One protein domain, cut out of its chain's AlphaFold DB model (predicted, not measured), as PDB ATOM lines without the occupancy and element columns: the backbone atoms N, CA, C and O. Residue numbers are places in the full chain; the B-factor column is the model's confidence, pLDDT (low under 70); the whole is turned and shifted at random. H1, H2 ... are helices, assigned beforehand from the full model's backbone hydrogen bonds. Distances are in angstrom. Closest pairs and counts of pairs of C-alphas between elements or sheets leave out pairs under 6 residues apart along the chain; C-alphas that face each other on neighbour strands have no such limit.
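AT A GLANCE: This is residues 2 to 118 of the 291 residues of the protein "V-type H+-transporting ATPase subunit C" of Methanoculleus bourgensis (UniProt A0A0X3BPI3). A long helix, H7, runs side by side with a row of two helices placed end to end, H1 and H2; three short helices, H3, H4 and H5, pack on H2, and a fourth, H6, packs on H5 and H7. These short helices, H3, H4, H5 and H6, make an arc that starts at H3, over the side of H2 away from H7, and comes back to H7 at H6. The printed part has 117 residues with seven named helices, H1 to H7 in order along the chain, and no named strand; the class is all helix. The whole is compact, with a radius of gyration of the C-alphas of 15.0 A, and its outline is elongated, spanning 45 by 27 by 20 A.

HOW THE PARTS SIT: Start at H7, residues 92 to 113, the longest helix. It touches H2, residues 18 to 32, closest at the C-alphas of Leu 100 and Ile 21, 6.8 A apart, and the two run opposite ways at a shallow tilt of 14 degrees. H1, residues 7 to 16, meets H2 only through their link. H1 is close to H7 but not clearly touching; look at the C-alphas of Glu 14 and Leu 108, their closest, 6.7 A apart. H2 is the hub, touching four helices. Its residues 26 to 30 alone touch H3, residues 37 to 41, closest at the C-alphas of Gly 30 and Val 40, 6.4 A. Its residues 23 to 27 alone only just touch H4, residues 52 to 59, with 3 pairs of C-alphas within 8 A, the closest those of Ile 27 and Leu 59, 6.5 A. Its residues 28 to 32 alone touch H5, residues 64 to 69, at a steep tilt of 45 degrees, opposite ways; the closest C-alphas are those of Leu 28 and Cys 64, 6.2 A. H6, residues 77 to 81, touches residues 96 to 103 of H7 alone, closest at the C-alphas of Val 79 and Leu 100, 6.3 A. H3 and H7 are apart, for instance. In H1 to H7 every backbone O i to N i+4 pair is within hydrogen-bond range.

IN THESE COORDINATES: Find C-alpha 92 at (-50.884, 30.780, 10.165); from there H7 runs 31.6 A to C-alpha 113 at (-22.158, 38.843, 20.524). H2 covers 21.4 A. H1 begins at C-alpha 7, at (-16.685, 40.789, 9.215), and covers 14.1 A; H4 covers 10.4 A.

THE WHOLE: The two C-alphas farthest apart are those of Asp 34 and Ser 117, at 45.5 A. The printed part has no cut and no long link. Its mean pLDDT is 88.4; look for values under 70 at residues 2 to 4, 88 and 115 to 118.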
ATOM      1  N   MET A   2     -15.970  41.019  -4.997       54.53
ATOM      2  CA  MET A   2     -16.615  41.193  -3.689       54.53
ATOM      3  C   MET A   2     -16.135  42.523  -3.086       54.53
ATOM      4  O   MET A   2     -14.927  42.718  -2.937       54.53
ATOM      5  N   ILE A   3     -17.060  43.464  -2.856       63.00
ATOM      6  CA  ILE A   3     -16.761  44.873  -2.518       63.00
ATOM      7  C   ILE A   3     -16.426  45.043  -1.025       63.00
ATOM      8  O   ILE A   3     -15.559  45.841  -0.681       63.00
ATOM      9  N   ALA A   4     -17.052  44.255  -0.146       66.69
ATOM     10  CA  ALA A   4     -16.719  44.163   1.277       66.69
ATOM     11  C   ALA A   4     -15.993  42.839   1.564       66.69
ATOM     12  O   ALA A   4     -16.273  41.832   0.916       66.69
ATOM     13  N   ARG A   5     -15.058  42.825   2.521       71.69
ATOM     14  CA  ARG A   5     -14.316  41.625   2.956       71.69
ATOM     15  C   ARG A   5     -14.394  41.471   4.475       71.69
ATOM     16  O   ARG A   5     -14.540  42.470   5.177       71.69
ATOM     17  N   GLY A   6     -14.241  40.237   4.959       82.94
ATOM     18  CA  GLY A   6     -14.228  39.915   6.391       82.94
ATOM     19  C   GLY A   6     -15.568  40.200   7.073       82.94
ATOM     20  O   GLY A   6     -16.616  40.111   6.436       82.94
ATOM     21  N   ASP A   7     -15.518  40.591   8.344       82.75
ATOM     22  CA  ASP A   7     -16.685  40.789   9.215       82.75
ATOM     23  C   ASP A   7     -17.773  41.680   8.599       82.75
ATOM     24  O   ASP A   7     -18.954  41.367   8.695       82.75
ATOM     25  N   MET A   8     -17.404  42.758   7.896       82.75
ATOM     26  CA  MET A   8     -18.383  43.657   7.265       82.75
ATOM     27  C   MET A   8     -19.229  42.962   6.195       82.75
ATOM     28  O   MET A   8     -20.416  43.259   6.070       82.75
ATOM     29  N   HIS A   9     -18.628  42.057   5.417       85.62
ATOM     30  CA  HIS A   9     -19.359  41.280   4.418       85.62
ATOM     31  C   HIS A   9     -20.340  40.330   5.100       85.62
ATOM     32  O   HIS A   9     -21.509  40.293   4.727       85.62
ATOM     33  N   THR A  10     -19.869  39.607   6.118       87.62
ATOM     34  CA  THR A  10     -20.691  38.670   6.887       87.62
ATOM     35  C   THR A  10     -21.873  39.388   7.531       87.62
ATOM     36  O   THR A  10     -23.008  39.018   7.281       87.62
ATOM     37  N   LEU A  11     -21.640  40.482   8.261       88.12
ATOM     38  CA  LEU A  11     -22.703  41.233   8.938       88.12
ATOM     39  C   LEU A  11     -23.729  41.824   7.972       88.12
ATOM     40  O   LEU A  11     -24.922  41.826   8.263       88.12
ATOM     41  N   ALA A  12     -23.277  42.350   6.832       88.81
ATOM     42  CA  ALA A  12     -24.185  42.883   5.829       88.81
ATOM     43  C   ALA A  12     -25.025  41.771   5.191       88.81
ATOM     44  O   ALA A  12     -26.227  41.956   5.030       88.81
ATOM     45  N   GLY A  13     -24.407  40.634   4.853       90.56
ATOM     46  CA  GLY A  13     -25.113  39.465   4.330       90.56
ATOM     47  C   GLY A  13     -26.152  38.955   5.320       90.56
ATOM     48  O   GLY A  13     -27.318  38.816   4.968       90.56
ATOM     49  N   GLU A  14     -25.756  38.801   6.582       91.31
ATOM     50  CA  GLU A  14     -26.621  38.339   7.668       91.31
ATOM     51  C   GLU A  14     -27.774  39.302   7.950       91.31
ATOM     52  O   GLU A  14     -28.896  38.864   8.151       91.31
ATOM     53  N   TYR A  15     -27.558  40.617   7.869       92.50
ATOM     54  CA  TYR A  15     -28.654  41.587   7.954       92.50
ATOM     55  C   TYR A  15     -29.609  41.517   6.742       92.50
ATOM     56  O   TYR A  15     -30.794  41.845   6.844       92.50
ATOM     57  N   LEU A  16     -29.117  41.122   5.565       93.69
ATOM     58  CA  LEU A  16     -29.915  41.056   4.339       93.69
ATOM     59  C   LEU A  16     -30.736  39.769   4.201       93.69
ATOM     60  O   LEU A  16     -31.704  39.784   3.439       93.69
ATOM     61  N   THR A  17     -30.459  38.715   4.972       94.88
ATOM     62  CA  THR A  17     -31.243  37.459   4.947       94.88
ATOM     63  C   THR A  17     -32.700  37.645   5.373       94.88
ATOM     64  O   THR A  17     -33.565  36.844   5.029       94.88
ATOM     65  N   ARG A  18     -33.053  38.783   5.987       95.56
ATOM     66  CA  ARG A  18     -34.456  39.212   6.155       95.56
ATOM     67  C   ARG A  18     -35.252  39.254   4.840       95.56
ATOM     68  O   ARG A  18     -36.481  39.145   4.852       95.56
ATOM     69  N   TRP A  19     -34.580  39.465   3.705       95.75
ATOM     70  CA  TRP A  19     -35.219  39.413   2.393       95.75
ATOM     71  C   TRP A  19     -35.629  37.994   2.021       95.75
ATOM     72  O   TRP A  19     -36.657  37.849   1.372       95.75
ATOM     73  N   ASP A  20     -34.928  36.964   2.498       97.19
ATOM     74  CA  ASP A  20     -35.333  35.572   2.293       97.19
ATOM     75  C   ASP A  20     -36.671  35.295   2.972       97.19
ATOM     76  O   ASP A  20     -37.574  34.769   2.331       97.19
ATOM     77  N   ILE A  21     -36.858  35.765   4.213       97.19
ATOM     78  CA  ILE A  21     -38.155  35.692   4.909       97.19
ATOM     79  C   ILE A  21     -39.239  36.373   4.068       97.19
ATOM     80  O   ILE A  21     -40.301  35.802   3.825       97.19
ATOM     81  N   THR A  22     -38.963  37.582   3.573       96.12
ATOM     82  CA  THR A  22     -39.919  38.332   2.743       96.12
ATOM     83  C   THR A  22     -40.259  37.576   1.453       96.12
ATOM     84  O   THR A  22     -41.432  37.488   1.090       96.12
ATOM     85  N   ASN A  23     -39.255  37.005   0.786       96.94
ATOM     86  CA  ASN A  23     -39.403  36.257  -0.459       96.94
ATOM     87  C   ASN A  23     -40.209  34.973  -0.244       96.94
ATOM     88  O   ASN A  23     -41.191  34.746  -0.948       96.94
ATOM     89  N   VAL A  24     -39.837  34.168   0.754       95.69
ATOM     90  CA  VAL A  24     -40.522  32.918   1.107       95.69
ATOM     91  C   VAL A  24     -41.975  33.198   1.461       95.69
ATOM     92  O   VAL A  24     -42.875  32.578   0.897       95.69
ATOM     93  N   MET A  25     -42.240  34.194   2.310       94.81
ATOM     94  CA  MET A  25     -43.610  34.553   2.670       94.81
ATOM     95  C   MET A  25     -44.417  35.071   1.474       94.81
ATOM     96  O   MET A  25     -45.612  34.789   1.383       94.81
ATOM     97  N   ALA A  26     -43.802  35.820   0.553       95.00
ATOM     98  CA  ALA A  26     -44.465  36.269  -0.672       95.00
ATOM     99  C   ALA A  26     -44.828  35.092  -1.590       95.00
ATOM    100  O   ALA A  26     -45.942  35.061  -2.112       95.00
ATOM    101  N   ILE A  27     -43.928  34.117  -1.740       94.62
ATOM    102  CA  ILE A  27     -44.154  32.906  -2.534       94.62
ATOM    103  C   ILE A  27     -45.262  32.060  -1.909       94.62
ATOM    104  O   ILE A  27     -46.258  31.801  -2.575       94.62
ATOM    105  N   LEU A  28     -45.162  31.714  -0.621       92.12
ATOM    106  CA  LEU A  28     -46.165  30.889   0.062       92.12
ATOM    107  C   LEU A  28     -47.564  31.520   0.013       92.12
ATOM    108  O   LEU A  28     -48.547  30.842  -0.282       92.12
ATOM    109  N   ARG A  29     -47.665  32.836   0.248       91.81
ATOM    110  CA  ARG A  29     -48.935  33.570   0.111       91.81
ATOM    111  C   ARG A  29     -49.425  33.571  -1.331       91.81
ATOM    112  O   ARG A  29     -50.615  33.383  -1.558       91.81
ATOM    113  N   GLY A  30     -48.529  33.782  -2.293       92.38
ATOM    114  CA  GLY A  30     -48.865  33.754  -3.710       92.38
ATOM    115  C   GLY A  30     -49.435  32.407  -4.146       92.38
ATOM    116  O   GLY A  30     -50.443  32.382  -4.841       92.38
ATOM    117  N   THR A  31     -48.856  31.308  -3.663       89.56
ATOM    118  CA  THR A  31     -49.329  29.944  -3.915       89.56
ATOM    119  C   THR A  31     -50.696  29.682  -3.281       89.56
ATOM    120  O   THR A  31     -51.581  29.157  -3.947       89.56
ATOM    121  N   VAL A  32     -50.908  30.074  -2.018       88.88
ATOM    122  CA  VAL A  32     -52.191  29.848  -1.319       88.88
ATOM    123  C   VAL A  32     -53.330  30.698  -1.883       88.88
ATOM    124  O   VAL A  32     -54.462  30.228  -1.963       88.88
ATOM    125  N   PHE A  33     -53.052  31.947  -2.258       89.88
ATOM    126  CA  PHE A  33     -54.066  32.891  -2.740       89.88
ATOM    127  C   PHE A  33     -54.135  32.992  -4.272       89.88
ATOM    128  O   PHE A  33     -54.760  33.921  -4.778       89.88
ATOM    129  N   ASP A  34     -53.491  32.068  -4.992       89.88
ATOM    130  CA  ASP A  34     -53.446  32.003  -6.461       89.88
ATOM    131  C   ASP A  34     -53.077  33.348  -7.123       89.88
ATOM    132  O   ASP A  34     -53.670  33.814  -8.099       89.88
ATOM    133  N   VAL A  35     -52.085  34.033  -6.543       92.81
ATOM    134  CA  VAL A  35     -51.586  35.306  -7.074       92.81
ATOM    135  C   VAL A  35     -50.754  35.022  -8.327       92.81
ATOM    136  O   VAL A  35     -49.866  34.166  -8.287       92.81
ATOM    137  N   PRO A  36     -50.941  35.775  -9.431       94.31
ATOM    138  CA  PRO A  36     -50.161  35.564 -10.644       94.31
ATOM    139  C   PRO A  36     -48.652  35.606 -10.378       94.31
ATOM    140  O   PRO A  36     -48.134  36.581  -9.831       94.31
ATOM    141  N   ARG A  37     -47.931  34.575 -10.836       93.19
ATOM    142  CA  ARG A  37     -46.488  34.385 -10.579       93.19
ATOM    143  C   ARG A  37     -45.641  35.605 -10.919       93.19
ATOM    144  O   ARG A  37     -44.718  35.929 -10.181       93.19
ATOM    145  N   GLN A  38     -45.975  36.306 -12.003       93.25
ATOM    146  CA  GLN A  38     -45.269  37.527 -12.389       93.25
ATOM    147  C   GLN A  38     -45.396  38.626 -11.325       93.25
ATOM    148  O   GLN A  38     -44.414  39.290 -11.018       93.25
ATOM    149  N   GLN A  39     -46.574  38.781 -10.715       92.75
ATOM    150  CA  GLN A  39     -46.770  39.767  -9.652       92.75
ATOM    151  C   GLN A  39     -45.967  39.410  -8.400       92.75
ATOM    152  O   GLN A  39     -45.433  40.306  -7.756       92.75
ATOM    153  N   VAL A  40     -45.856  38.118  -8.067       94.75
ATOM    154  CA  VAL A  40     -45.007  37.658  -6.958       94.75
ATOM    155  C   VAL A  40     -43.530  37.894  -7.288       94.75
ATOM    156  O   VAL A  40     -42.815  38.460  -6.465       94.75
ATOM    157  N   ARG A  41     -43.088  37.553  -8.508       93.88
ATOM    158  CA  ARG A  41     -41.713  37.765  -8.998       93.88
ATOM    159  C   ARG A  41     -41.270  39.221  -8.859       93.88
ATOM    160  O   ARG A  41     -40.168  39.470  -8.385       93.88
ATOM    161  N   ASP A  42     -42.136  40.171  -9.210       90.44
ATOM    162  CA  ASP A  42     -41.850  41.613  -9.135       90.44
ATOM    163  C   ASP A  42     -41.648  42.131  -7.691       90.44
ATOM    164  O   ASP A  42     -41.203  43.268  -7.483       90.44
ATOM    165  N   LEU A  43     -41.998  41.323  -6.683       89.50
ATOM    166  CA  LEU A  43     -41.800  41.620  -5.264       89.50
ATOM    167  C   LEU A  43     -40.535  40.977  -4.682       89.50
ATOM    168  O   LEU A  43     -40.124  41.393  -3.597       89.50
ATOM    169  N   LEU A  44     -39.936  39.996  -5.365       94.38
ATOM    170  CA  LEU A  44     -38.794  39.252  -4.838       94.38
ATOM    171  C   LEU A  44     -37.501  40.068  -4.905       94.38
ATOM    172  O   LEU A  44     -37.237  40.782  -5.875       94.38
ATOM    173  N   VAL A  45     -36.670  39.925  -3.874       92.88
ATOM    174  CA  VAL A  45     -35.371  40.594  -3.765       92.88
ATOM    175  C   VAL A  45     -34.291  39.555  -3.436       92.88
ATOM    176  O   VAL A  45     -34.225  39.105  -2.293       92.88
ATOM    177  N   PRO A  46     -33.427  39.173  -4.397       93.44
ATOM    178  CA  PRO A  46     -32.383  38.161  -4.204       93.44
ATOM    179  C   PRO A  46     -31.162  38.763  -3.489       93.44
ATOM    180  O   PRO A  46     -30.108  38.969  -4.091       93.44
ATOM    181  N   ALA A  47     -31.337  39.149  -2.224       91.56
ATOM    182  CA  ALA A  47     -30.303  39.806  -1.417       91.56
ATOM    183  C   ALA A  47     -29.824  38.977  -0.216       91.56
ATOM    184  O   ALA A  47     -28.843  39.373   0.413       91.56
ATOM    185  N   GLY A  48     -30.511  37.882   0.112       91.44
ATOM    186  CA  GLY A  48     -30.132  36.972   1.188       91.44
ATOM    187  C   GLY A  48     -29.413  35.721   0.679       91.44
ATOM    188  O   GLY A  48     -28.671  35.766  -0.301       91.44
ATOM    189  N   GLU A  49     -29.633  34.607   1.369       93.38
ATOM    190  CA  GLU A  49     -29.093  33.278   1.065       93.38
ATOM    191  C   GLU A  49     -29.782  32.623  -0.131       93.38
ATOM    192  O   GLU A  49     -29.174  31.795  -0.812       93.38
ATOM    193  N   LEU A  50     -31.044  32.976  -0.391       95.44
ATOM    194  CA  LEU A  50     -31.813  32.401  -1.485       95.44
ATOM    195  C   LEU A  50     -31.424  33.093  -2.793       95.44
ATOM    196  O   LEU A  50     -31.814  34.233  -3.069       95.44
ATOM    197  N   ASP A  51     -30.643  32.387  -3.609       93.31
ATOM    198  CA  ASP A  51     -30.221  32.878  -4.912       93.31
ATOM    199  C   ASP A  51     -31.393  32.947  -5.910       93.31
ATOM    200  O   ASP A  51     -32.489  32.417  -5.705       93.31
ATOM    201  N   THR A  52     -31.166  33.617  -7.039       94.56
ATOM    202  CA  THR A  52     -32.192  33.763  -8.080       94.56
ATOM    203  C   THR A  52     -32.655  32.423  -8.643       94.56
ATOM    204  O   THR A  52     -33.809  32.305  -9.038       94.56
ATOM    205  N   THR A  53     -31.777  31.418  -8.677       95.38
ATOM    206  CA  THR A  53     -32.086  30.088  -9.213       95.38
ATOM    207  C   THR A  53     -33.114  29.382  -8.339       95.38
ATOM    208  O   THR A  53     -34.110  28.858  -8.841       95.38
ATOM    209  N   LEU A  54     -32.895  29.395  -7.024       96.06
ATOM    210  CA  LEU A  54     -33.801  28.806  -6.054       96.06
ATOM    211  C   LEU A  54     -35.116  29.584  -5.989       96.06
ATOM    212  O   LEU A  54     -36.178  28.967  -6.018       96.06
ATOM    213  N   LEU A  55     -35.080  30.919  -5.993       96.81
ATOM    214  CA  LEU A  55     -36.298  31.738  -6.034       96.81
ATOM    215  C   LEU A  55     -37.138  31.474  -7.295       96.81
ATOM    216  O   LEU A  55     -38.358  31.329  -7.202       96.81
ATOM    217  N   ASP A  56     -36.502  31.349  -8.462       95.25
ATOM    218  CA  ASP A  56     -37.186  31.025  -9.719       95.25
ATOM    219  C   ASP A  56     -37.767  29.606  -9.708       95.25
ATOM    220  O   ASP A  56     -38.887  29.399 -10.183       95.25
ATOM    221  N   ARG A  57     -37.056  28.642  -9.106       95.81
ATOM    222  CA  ARG A  57     -37.582  27.292  -8.864       95.81
ATOM    223  C   ARG A  57     -38.823  27.343  -7.975       95.81
ATOM    224  O   ARG A  57     -39.831  26.747  -8.341       95.81
ATOM    225  N   LEU A  58     -38.768  28.062  -6.852       95.81
ATOM    226  CA  LEU A  58     -39.871  28.177  -5.895       95.81
ATOM    227  C   LEU A  58     -41.120  28.820  -6.521       95.81
ATOM    228  O   LEU A  58     -42.225  28.329  -6.311       95.81
ATOM    229  N   LEU A  59     -40.956  29.852  -7.358       94.50
ATOM    230  CA  LEU A  59     -42.055  30.459  -8.129       94.50
ATOM    231  C   LEU A  59     -42.735  29.482  -9.105       94.50
ATOM    232  O   LEU A  59     -43.875  29.710  -9.520       94.50
ATOM    233  N   GLY A  60     -42.026  28.432  -9.524       92.12
ATOM    234  CA  GLY A  60     -42.535  27.399 -10.420       92.12
ATOM    235  C   GLY A  60     -43.475  26.396  -9.748       92.12
ATOM    236  O   GLY A  60     -44.251  25.746 -10.456       92.12
ATOM    237  N   LEU A  61     -43.433  26.295  -8.419       93.19
ATOM    238  CA  LEU A  61     -44.173  25.313  -7.625       93.19
ATOM    239  C   LEU A  61     -45.628  25.753  -7.431       93.19
ATOM    240  O   LEU A  61     -45.940  26.947  -7.434       93.19
ATOM    241  N   THR A  62     -46.544  24.792  -7.329       87.12
ATOM    242  CA  THR A  62     -47.994  25.061  -7.296       87.12
ATOM    243  C   THR A  62     -48.621  24.769  -5.944       87.12
ATOM    244  O   THR A  62     -49.767  25.150  -5.722       87.12
ATOM    245  N   THR A  63     -47.891  24.137  -5.026       88.19
ATOM    246  CA  THR A  63     -48.398  23.795  -3.692       88.19
ATOM    247  C   THR A  63     -47.461  24.266  -2.580       88.19
ATOM    248  O   THR A  63     -46.250  24.377  -2.776       88.19
ATOM    249  N   CYS A  64     -48.012  24.531  -1.384       86.25
ATOM    250  CA  CYS A  64     -47.189  24.824  -0.203       86.25
ATOM    251  C   CYS A  64     -46.198  23.692   0.082       86.25
ATOM    252  O   CYS A  64     -45.055  23.972   0.418       86.25
ATOM    253  N   GLY A  65     -46.635  22.432  -0.035       88.00
ATOM    254  CA  GLY A  65     -45.809  21.272   0.298       88.00
ATOM    255  C   GLY A  65     -44.535  21.219  -0.538       88.00
ATOM    256  O   GLY A  65     -43.444  21.189   0.016       88.00
ATOM    257  N   GLU A  66     -44.668  21.351  -1.860       91.44
ATOM    258  CA  GLU A  66     -43.519  21.415  -2.770       91.44
ATOM    259  C   GLU A  66     -42.585  22.591  -2.441       91.44
ATOM    260  O   GLU A  66     -41.362  22.441  -2.452       91.44
ATOM    261  N   ALA A  67     -43.150  23.773  -2.158       91.25
ATOM    262  CA  ALA A  67     -42.364  24.958  -1.816       91.25
ATOM    263  C   ALA A  67     -41.581  24.775  -0.511       91.25
ATOM    264  O   ALA A  67     -40.428  25.190  -0.432       91.25
ATOM    265  N   LEU A  68     -42.183  24.125   0.485       90.12
ATOM    266  CA  LEU A  68     -41.533  23.793   1.747       90.12
ATOM    267  C   LEU A  68     -40.443  22.732   1.563       90.12
ATOM    268  O   LEU A  68     -39.339  22.923   2.060       90.12
ATOM    269  N   GLU A  69     -40.698  21.663   0.808       91.50
ATOM    270  CA  GLU A  69     -39.686  20.639   0.495       91.50
ATOM    271  C   GLU A  69     -38.462  21.244  -0.206       91.50
ATOM    272  O   GLU A  69     -37.318  20.931   0.123       91.50
ATOM    273  N   ALA A  70     -38.682  22.172  -1.140       94.12
ATOM    274  CA  ALA A  70     -37.603  22.873  -1.829       94.12
ATOM    275  C   ALA A  70     -36.785  23.811  -0.916       94.12
ATOM    276  O   ALA A  70     -35.703  24.238  -1.320       94.12
ATOM    277  N   LEU A  71     -37.281  24.124   0.285       95.06
ATOM    278  CA  LEU A  71     -36.621  24.962   1.288       95.06
ATOM    279  C   LEU A  71     -35.902  24.156   2.381       95.06
ATOM    280  O   LEU A  71     -35.378  24.780   3.291       95.06
ATOM    281  N   GLN A  72     -35.830  22.822   2.307       93.88
ATOM    282  CA  GLN A  72     -35.227  21.972   3.353       93.88
ATOM    283  C   GLN A  72     -33.796  22.378   3.770       93.88
ATOM    284  O   GLN A  72     -33.419  22.231   4.929       93.88
ATOM    285  N   ASP A  73     -33.011  22.909   2.827       94.00
ATOM    286  CA  ASP A  73     -31.619  23.319   3.047       94.00
ATOM    287  C   ASP A  73     -31.502  24.785   3.508       94.00
ATOM    288  O   ASP A  73     -30.406  25.275   3.783       94.00
ATOM    289  N   TRP A  74     -32.620  25.518   3.578       95.50
ATOM    290  CA  TRP A  74     -32.634  26.892   4.060       95.50
ATOM    291  C   TRP A  74     -32.450  26.919   5.574       95.50
ATOM    292  O   TRP A  74     -33.118  26.203   6.315       95.50
ATOM    293  N   ARG A  75     -31.591  27.815   6.061       94.06
ATOM    294  CA  ARG A  75     -31.249  27.930   7.483       94.06
ATOM    295  C   ARG A  75     -32.460  28.065   8.413       94.06
ATOM    296  O   ARG A  75     -32.423  27.553   9.528       94.06
ATOM    297  N   LEU A  76     -33.518  28.751   7.974       94.38
ATOM    298  CA  LEU A  76     -34.739  28.958   8.762       94.38
ATOM    299  C   LEU A  76     -35.825  27.895   8.508       94.38
ATOM    300  O   LEU A  76     -36.928  28.012   9.039       94.38
ATOM    301  N   TYR A  77     -35.530  26.841   7.741       94.25
ATOM    302  CA  TYR A  77     -36.452  25.731   7.495       94.25
ATOM    303  C   TYR A  77     -37.011  25.055   8.758       94.25
ATOM    304  O   TYR A  77     -38.200  24.740   8.737       94.25
ATOM    305  N   PRO A  78     -36.258  24.879   9.867       92.88
ATOM    306  CA  PRO A  78     -36.818  24.280  11.084       92.88
ATOM    307  C   PRO A  78     -38.060  25.012  11.608       92.88
ATOM    308  O   PRO A  78     -38.956  24.391  12.165       92.88
ATOM    309  N   VAL A  79     -38.160  26.325  11.366       91.25
ATOM    310  CA  VAL A  79     -39.355  27.111  11.706       91.25
ATOM    311  C   VAL A  79     -40.540  26.743  10.814       91.25
ATOM    312  O   VAL A  79     -41.677  26.857  11.240       91.25
ATOM    313  N   LEU A  80     -40.307  26.326   9.570       89.19
ATOM    314  CA  LEU A  80     -41.356  25.989   8.607       89.19
ATOM    315  C   LEU A  80     -41.864  24.548   8.734       89.19
ATOM    316  O   LEU A  80     -43.011  24.283   8.365       89.19
ATOM    317  N   GLU A  81     -41.027  23.631   9.223       84.69
ATOM    318  CA  GLU A  81     -41.315  22.193   9.303       84.69
ATOM    319  C   GLU A  81     -42.637  21.912  10.039       84.69
ATOM    320  O   GLU A  81     -43.487  21.154   9.561       84.69
ATOM    321  N   GLU A  82     -42.870  22.613  11.150       77.44
ATOM    322  CA  GLU A  82     -44.067  22.459  11.984       77.44
ATOM    323  C   GLU A  82     -45.363  22.915  11.290       77.44
ATOM    324  O   GLU A  82     -46.463  22.511  11.677       77.44
ATOM    325  N   TYR A  83     -45.258  23.714  10.225       75.00
ATOM    326  CA  TYR A  83     -46.400  24.342   9.561       75.00
ATOM    327  C   TYR A  83     -46.815  23.669   8.251       75.00
ATOM    328  O   TYR A  83     -47.805  24.087   7.642       75.00
ATOM    329  N   TYR A  84     -46.132  22.593   7.842       71.50
ATOM    330  CA  TYR A  84     -46.436  21.841   6.617       71.50
ATOM    331  C   TYR A  84     -47.918  21.452   6.510       71.50
ATOM    332  O   TYR A  84     -48.526  21.542   5.446       71.50
ATOM    333  N   ARG A  85     -48.521  21.050   7.636       71.06
ATOM    334  CA  ARG A  85     -49.901  20.537   7.689       71.06
ATOM    335  C   ARG A  85     -50.976  21.621   7.743       71.06
ATOM    336  O   ARG A  85     -52.120  21.322   7.426       71.06
ATOM    337  N   ILE A  86     -50.612  22.838   8.139       74.50
ATOM    338  CA  ILE A  86     -51.551  23.942   8.396       74.50
ATOM    339  C   ILE A  86     -51.340  25.127   7.441       74.50
ATOM    340  O   ILE A  86     -51.920  26.199   7.625       74.50
ATOM    341  N   CYS A  87     -50.514  24.957   6.397       71.44
ATOM    342  CA  CYS A  87     -50.308  25.978   5.370       71.44
ATOM    343  C   CYS A  87     -51.641  26.313   4.686       71.44
ATOM    344  O   CYS A  87     -52.242  25.469   4.025       71.44
ATOM    345  N   GLY A  88     -52.101  27.554   4.850       68.94
ATOM    346  CA  GLY A  88     -53.375  28.035   4.311       68.94
ATOM    347  C   GLY A  88     -54.483  28.228   5.349       68.94
ATOM    348  O   GLY A  88     -55.482  28.876   5.040       68.94
ATOM    349  N   GLU A  89     -54.307  27.764   6.590       79.25
ATOM    350  CA  GLU A  89     -55.226  28.114   7.674       79.25
ATOM    351  C   GLU A  89     -55.141  29.612   8.023       79.25
ATOM    352  O   GLU A  89     -54.101  30.276   7.897       79.25
ATOM    353  N   ARG A  90     -56.266  30.178   8.475       71.19
ATOM    354  CA  ARG A  90     -56.361  31.606   8.791       71.19
ATOM    355  C   ARG A  90     -55.399  31.953   9.931       71.19
ATOM    356  O   ARG A  90     -55.421  31.339  10.987       71.19
ATOM    357  N   GLY A  91     -54.562  32.969   9.722       74.62
ATOM    358  CA  GLY A  91     -53.618  33.463  10.735       74.62
ATOM    359  C   GLY A  91     -52.276  32.724  10.797       74.62
ATOM    360  O   GLY A  91     -51.329  33.267  11.364       74.62
ATOM    361  N   VAL A  92     -52.131  31.567  10.139       83.19
ATOM    362  CA  VAL A  92     -50.884  30.780  10.165       83.19
ATOM    363  C   VAL A  92     -49.691  31.558   9.616       83.19
ATOM    364  O   VAL A  92     -48.636  31.581  10.243       83.19
ATOM    365  N   PHE A  93     -49.862  32.294   8.515       86.81
ATOM    366  CA  PHE A  93     -48.769  33.089   7.946       86.81
ATOM    367  C   PHE A  93     -48.241  34.185   8.872       86.81
ATOM    368  O   PHE A  93     -47.075  34.541   8.755       86.81
ATOM    369  N   ALA A  94     -49.074  34.742   9.757       84.19
ATOM    370  CA  ALA A  94     -48.608  35.742  10.714       84.19
ATOM    371  C   ALA A  94     -47.728  35.099  11.795       84.19
ATOM    372  O   ALA A  94     -46.711  35.675  12.166       84.19
ATOM    373  N   ARG A  95     -48.091  33.889  12.247       84.62
ATOM    374  CA  ARG A  95     -47.307  33.110  13.216       84.62
ATOM    375  C   ARG A  95     -45.970  32.673  12.622       84.62
ATOM    376  O   ARG A  95     -44.941  32.986  13.200       84.62
ATOM    377  N   ILE A  96     -45.989  32.065  11.432       89.31
ATOM    378  CA  ILE A  96     -44.770  31.657  10.714       89.31
ATOM    379  C   ILE A  96     -43.829  32.847  10.526       89.31
ATOM    380  O   ILE A  96     -42.655  32.772  10.860       89.31
ATOM    381  N   GLU A  97     -44.342  33.963   9.997       91.88
ATOM    382  CA  GLU A  97     -43.519  35.149   9.753       91.88
ATOM    383  C   GLU A  97     -42.898  35.680  11.049       91.88
ATOM    384  O   GLU A  97     -41.727  36.056  11.054       91.88
ATOM    385  N   ASN A  98     -43.652  35.680  12.151       91.56
ATOM    386  CA  ASN A  98     -43.144  36.107  13.447       91.56
ATOM    387  C   ASN A  98     -42.013  35.200  13.961       91.56
ATOM    388  O   ASN A  98     -40.956  35.718  14.316       91.56
ATOM    389  N   GLU A  99     -42.197  33.878  13.934       92.19
ATOM    390  CA  GLU A  99     -41.175  32.905  14.353       92.19
ATOM    391  C   GLU A  99     -39.914  32.980  13.477       92.19
ATOM    392  O   GLU A  99     -38.787  32.958  13.978       92.19
ATOM    393  N   LEU A 100     -40.076  33.173  12.161       95.00
ATOM    394  CA  LEU A 100     -38.951  33.384  11.246       95.00
ATOM    395  C   LEU A 100     -38.152  34.631  11.635       95.00
ATOM    396  O   LEU A 100     -36.922  34.587  11.685       95.00
ATOM    397  N   TYR A 101     -38.831  35.744  11.939       96.19
ATOM    398  CA  TYR A 101     -38.162  36.961  12.396       96.19
ATOM    399  C   TYR A 101     -37.524  36.796  13.779       96.19
ATOM    400  O   TYR A 101     -36.433  37.326  13.989       96.19
ATOM    401  N   MET A 102     -38.144  36.059  14.706       95.00
ATOM    402  CA  MET A 102     -37.547  35.734  16.006       95.00
ATOM    403  C   MET A 102     -36.235  34.968  15.836       95.00
ATOM    404  O   MET A 102     -35.212  35.399  16.370       95.00
ATOM    405  N   SER A 103     -36.239  33.898  15.034       95.31
ATOM    406  CA  SER A 103     -35.037  33.113  14.739       95.31
ATOM    407  C   SER A 103     -33.970  33.945  14.020       95.31
ATOM    408  O   SER A 103     -32.784  33.828  14.328       95.31
ATOM    409  N   TYR A 104     -34.374  34.818  13.092       96.12
ATOM    410  CA  TYR A 104     -33.472  35.740  12.397       96.12
ATOM    411  C   TYR A 104     -32.785  36.723  13.355       96.12
ATOM    412  O   TYR A 104     -31.561  36.849  13.332       96.12
ATOM    413  N   TYR A 105     -33.541  37.407  14.220       95.94
ATOM    414  CA  TYR A 105     -32.952  38.366  15.159       95.94
ATOM    415  C   TYR A 105     -32.102  37.676  16.224       95.94
ATOM    416  O   TYR A 105     -31.060  38.221  16.581       95.94
ATOM    417  N   ALA A 106     -32.499  36.491  16.698       94.31
ATOM    418  CA  ALA A 106     -31.699  35.699  17.630       94.31
ATOM    419  C   ALA A 106     -30.327  35.359  17.026       94.31
ATOM    420  O   ALA A 106     -29.301  35.729  17.595       94.31
ATOM    421  N   GLY A 107     -30.304  34.779  15.820       92.62
ATOM    422  CA  GLY A 107     -29.053  34.444  15.134       92.62
ATOM    423  C   GLY A 107     -28.177  35.668  14.851       92.62
ATOM    424  O   GLY A 107     -26.960  35.623  15.037       92.62
ATOM    425  N   LEU A 108     -28.787  36.792  14.462       91.56
ATOM    426  CA  LEU A 108     -28.052  38.030  14.216       91.56
ATOM    427  C   LEU A 108     -27.463  38.619  15.508       91.56
ATOM    428  O   LEU A 108     -26.340  39.113  15.493       91.56
ATOM    429  N   LEU A 109     -28.178  38.562  16.634       92.25
ATOM    430  CA  LEU A 109     -27.653  39.015  17.926       92.25
ATOM    431  C   LEU A 109     -26.518  38.115  18.431       92.25
ATOM    432  O   LEU A 109     -25.508  38.645  18.898       92.25
ATOM    433  N   ASP A 110     -26.644  36.795  18.283       90.12
ATOM    434  CA  ASP A 110     -25.620  35.824  18.689       90.12
ATOM    435  C   ASP A 110     -24.324  35.996  17.893       90.12
ATOM    436  O   ASP A 110     -23.233  36.047  18.469       90.12
ATOM    437  N   LEU A 111     -24.434  36.182  16.573       86.81
ATOM    438  CA  LEU A 111     -23.291  36.475  15.711       86.81
ATOM    439  C   LEU A 111     -22.534  37.711  16.202       86.81
ATOM    440  O   LEU A 111     -21.310  37.703  16.332       86.81
ATOM    441  N   VAL A 112     -23.263  38.778  16.502       82.88
ATOM    442  CA  VAL A 112     -22.673  40.059  16.888       82.88
ATOM    443  C   VAL A 112     -22.106  39.992  18.321       82.88
ATOM    444  O   VAL A 112     -21.103  40.647  18.613       82.88
ATOM    445  N   ALA A 113     -22.680  39.152  19.192       81.75
ATOM    446  CA  ALA A 113     -22.158  38.843  20.524       81.75
ATOM    447  C   ALA A 113     -20.880  37.982  20.492       81.75
ATOM    448  O   ALA A 113     -20.031  38.132  21.372       81.75
ATOM    449  N   SER A 114     -20.707  37.133  19.472       80.75
ATOM    450  CA  SER A 114     -19.538  36.249  19.316       80.75
ATOM    451  C   SER A 114     -18.216  36.974  19.006       80.75
ATOM    452  O   SER A 114     -17.146  36.377  19.110       80.75
ATOM    453  N   GLY A 115     -18.274  38.281  18.727       68.50
ATOM    454  CA  GLY A 115     -17.110  39.159  18.628       68.50
ATOM    455  C   GLY A 115     -16.633  39.367  17.191       68.50
ATOM    456  O   GLY A 115     -15.975  38.520  16.601       68.50
ATOM    457  N   CYS A 116     -16.918  40.552  16.656       69.56
ATOM    458  CA  CYS A 116     -16.466  41.017  15.347       69.56
ATOM    459  C   CYS A 116     -16.231  42.537  15.370       69.56
ATOM    460  O   CYS A 116     -16.756  43.257  16.226       69.56
ATOM    461  N   SER A 117     -15.394  43.056  14.471       64.50
ATOM    462  CA  SER A 117     -15.046  44.486  14.468       64.50
ATOM    463  C   SER A 117     -16.213  45.348  13.956       64.50
ATOM    464  O   SER A 117     -16.762  45.082  12.889       64.50
ATOM    465  N   GLY A 118     -16.614  46.386  14.706       64.31
ATOM    466  CA  GLY A 118     -17.760  47.257  14.364       64.31
ATOM    467  C   GLY A 118     -19.146  46.673  14.684       64.31
ATOM    468  O   GLY A 118     -20.165  47.177  14.208       64.31
TER     469      GLY A 118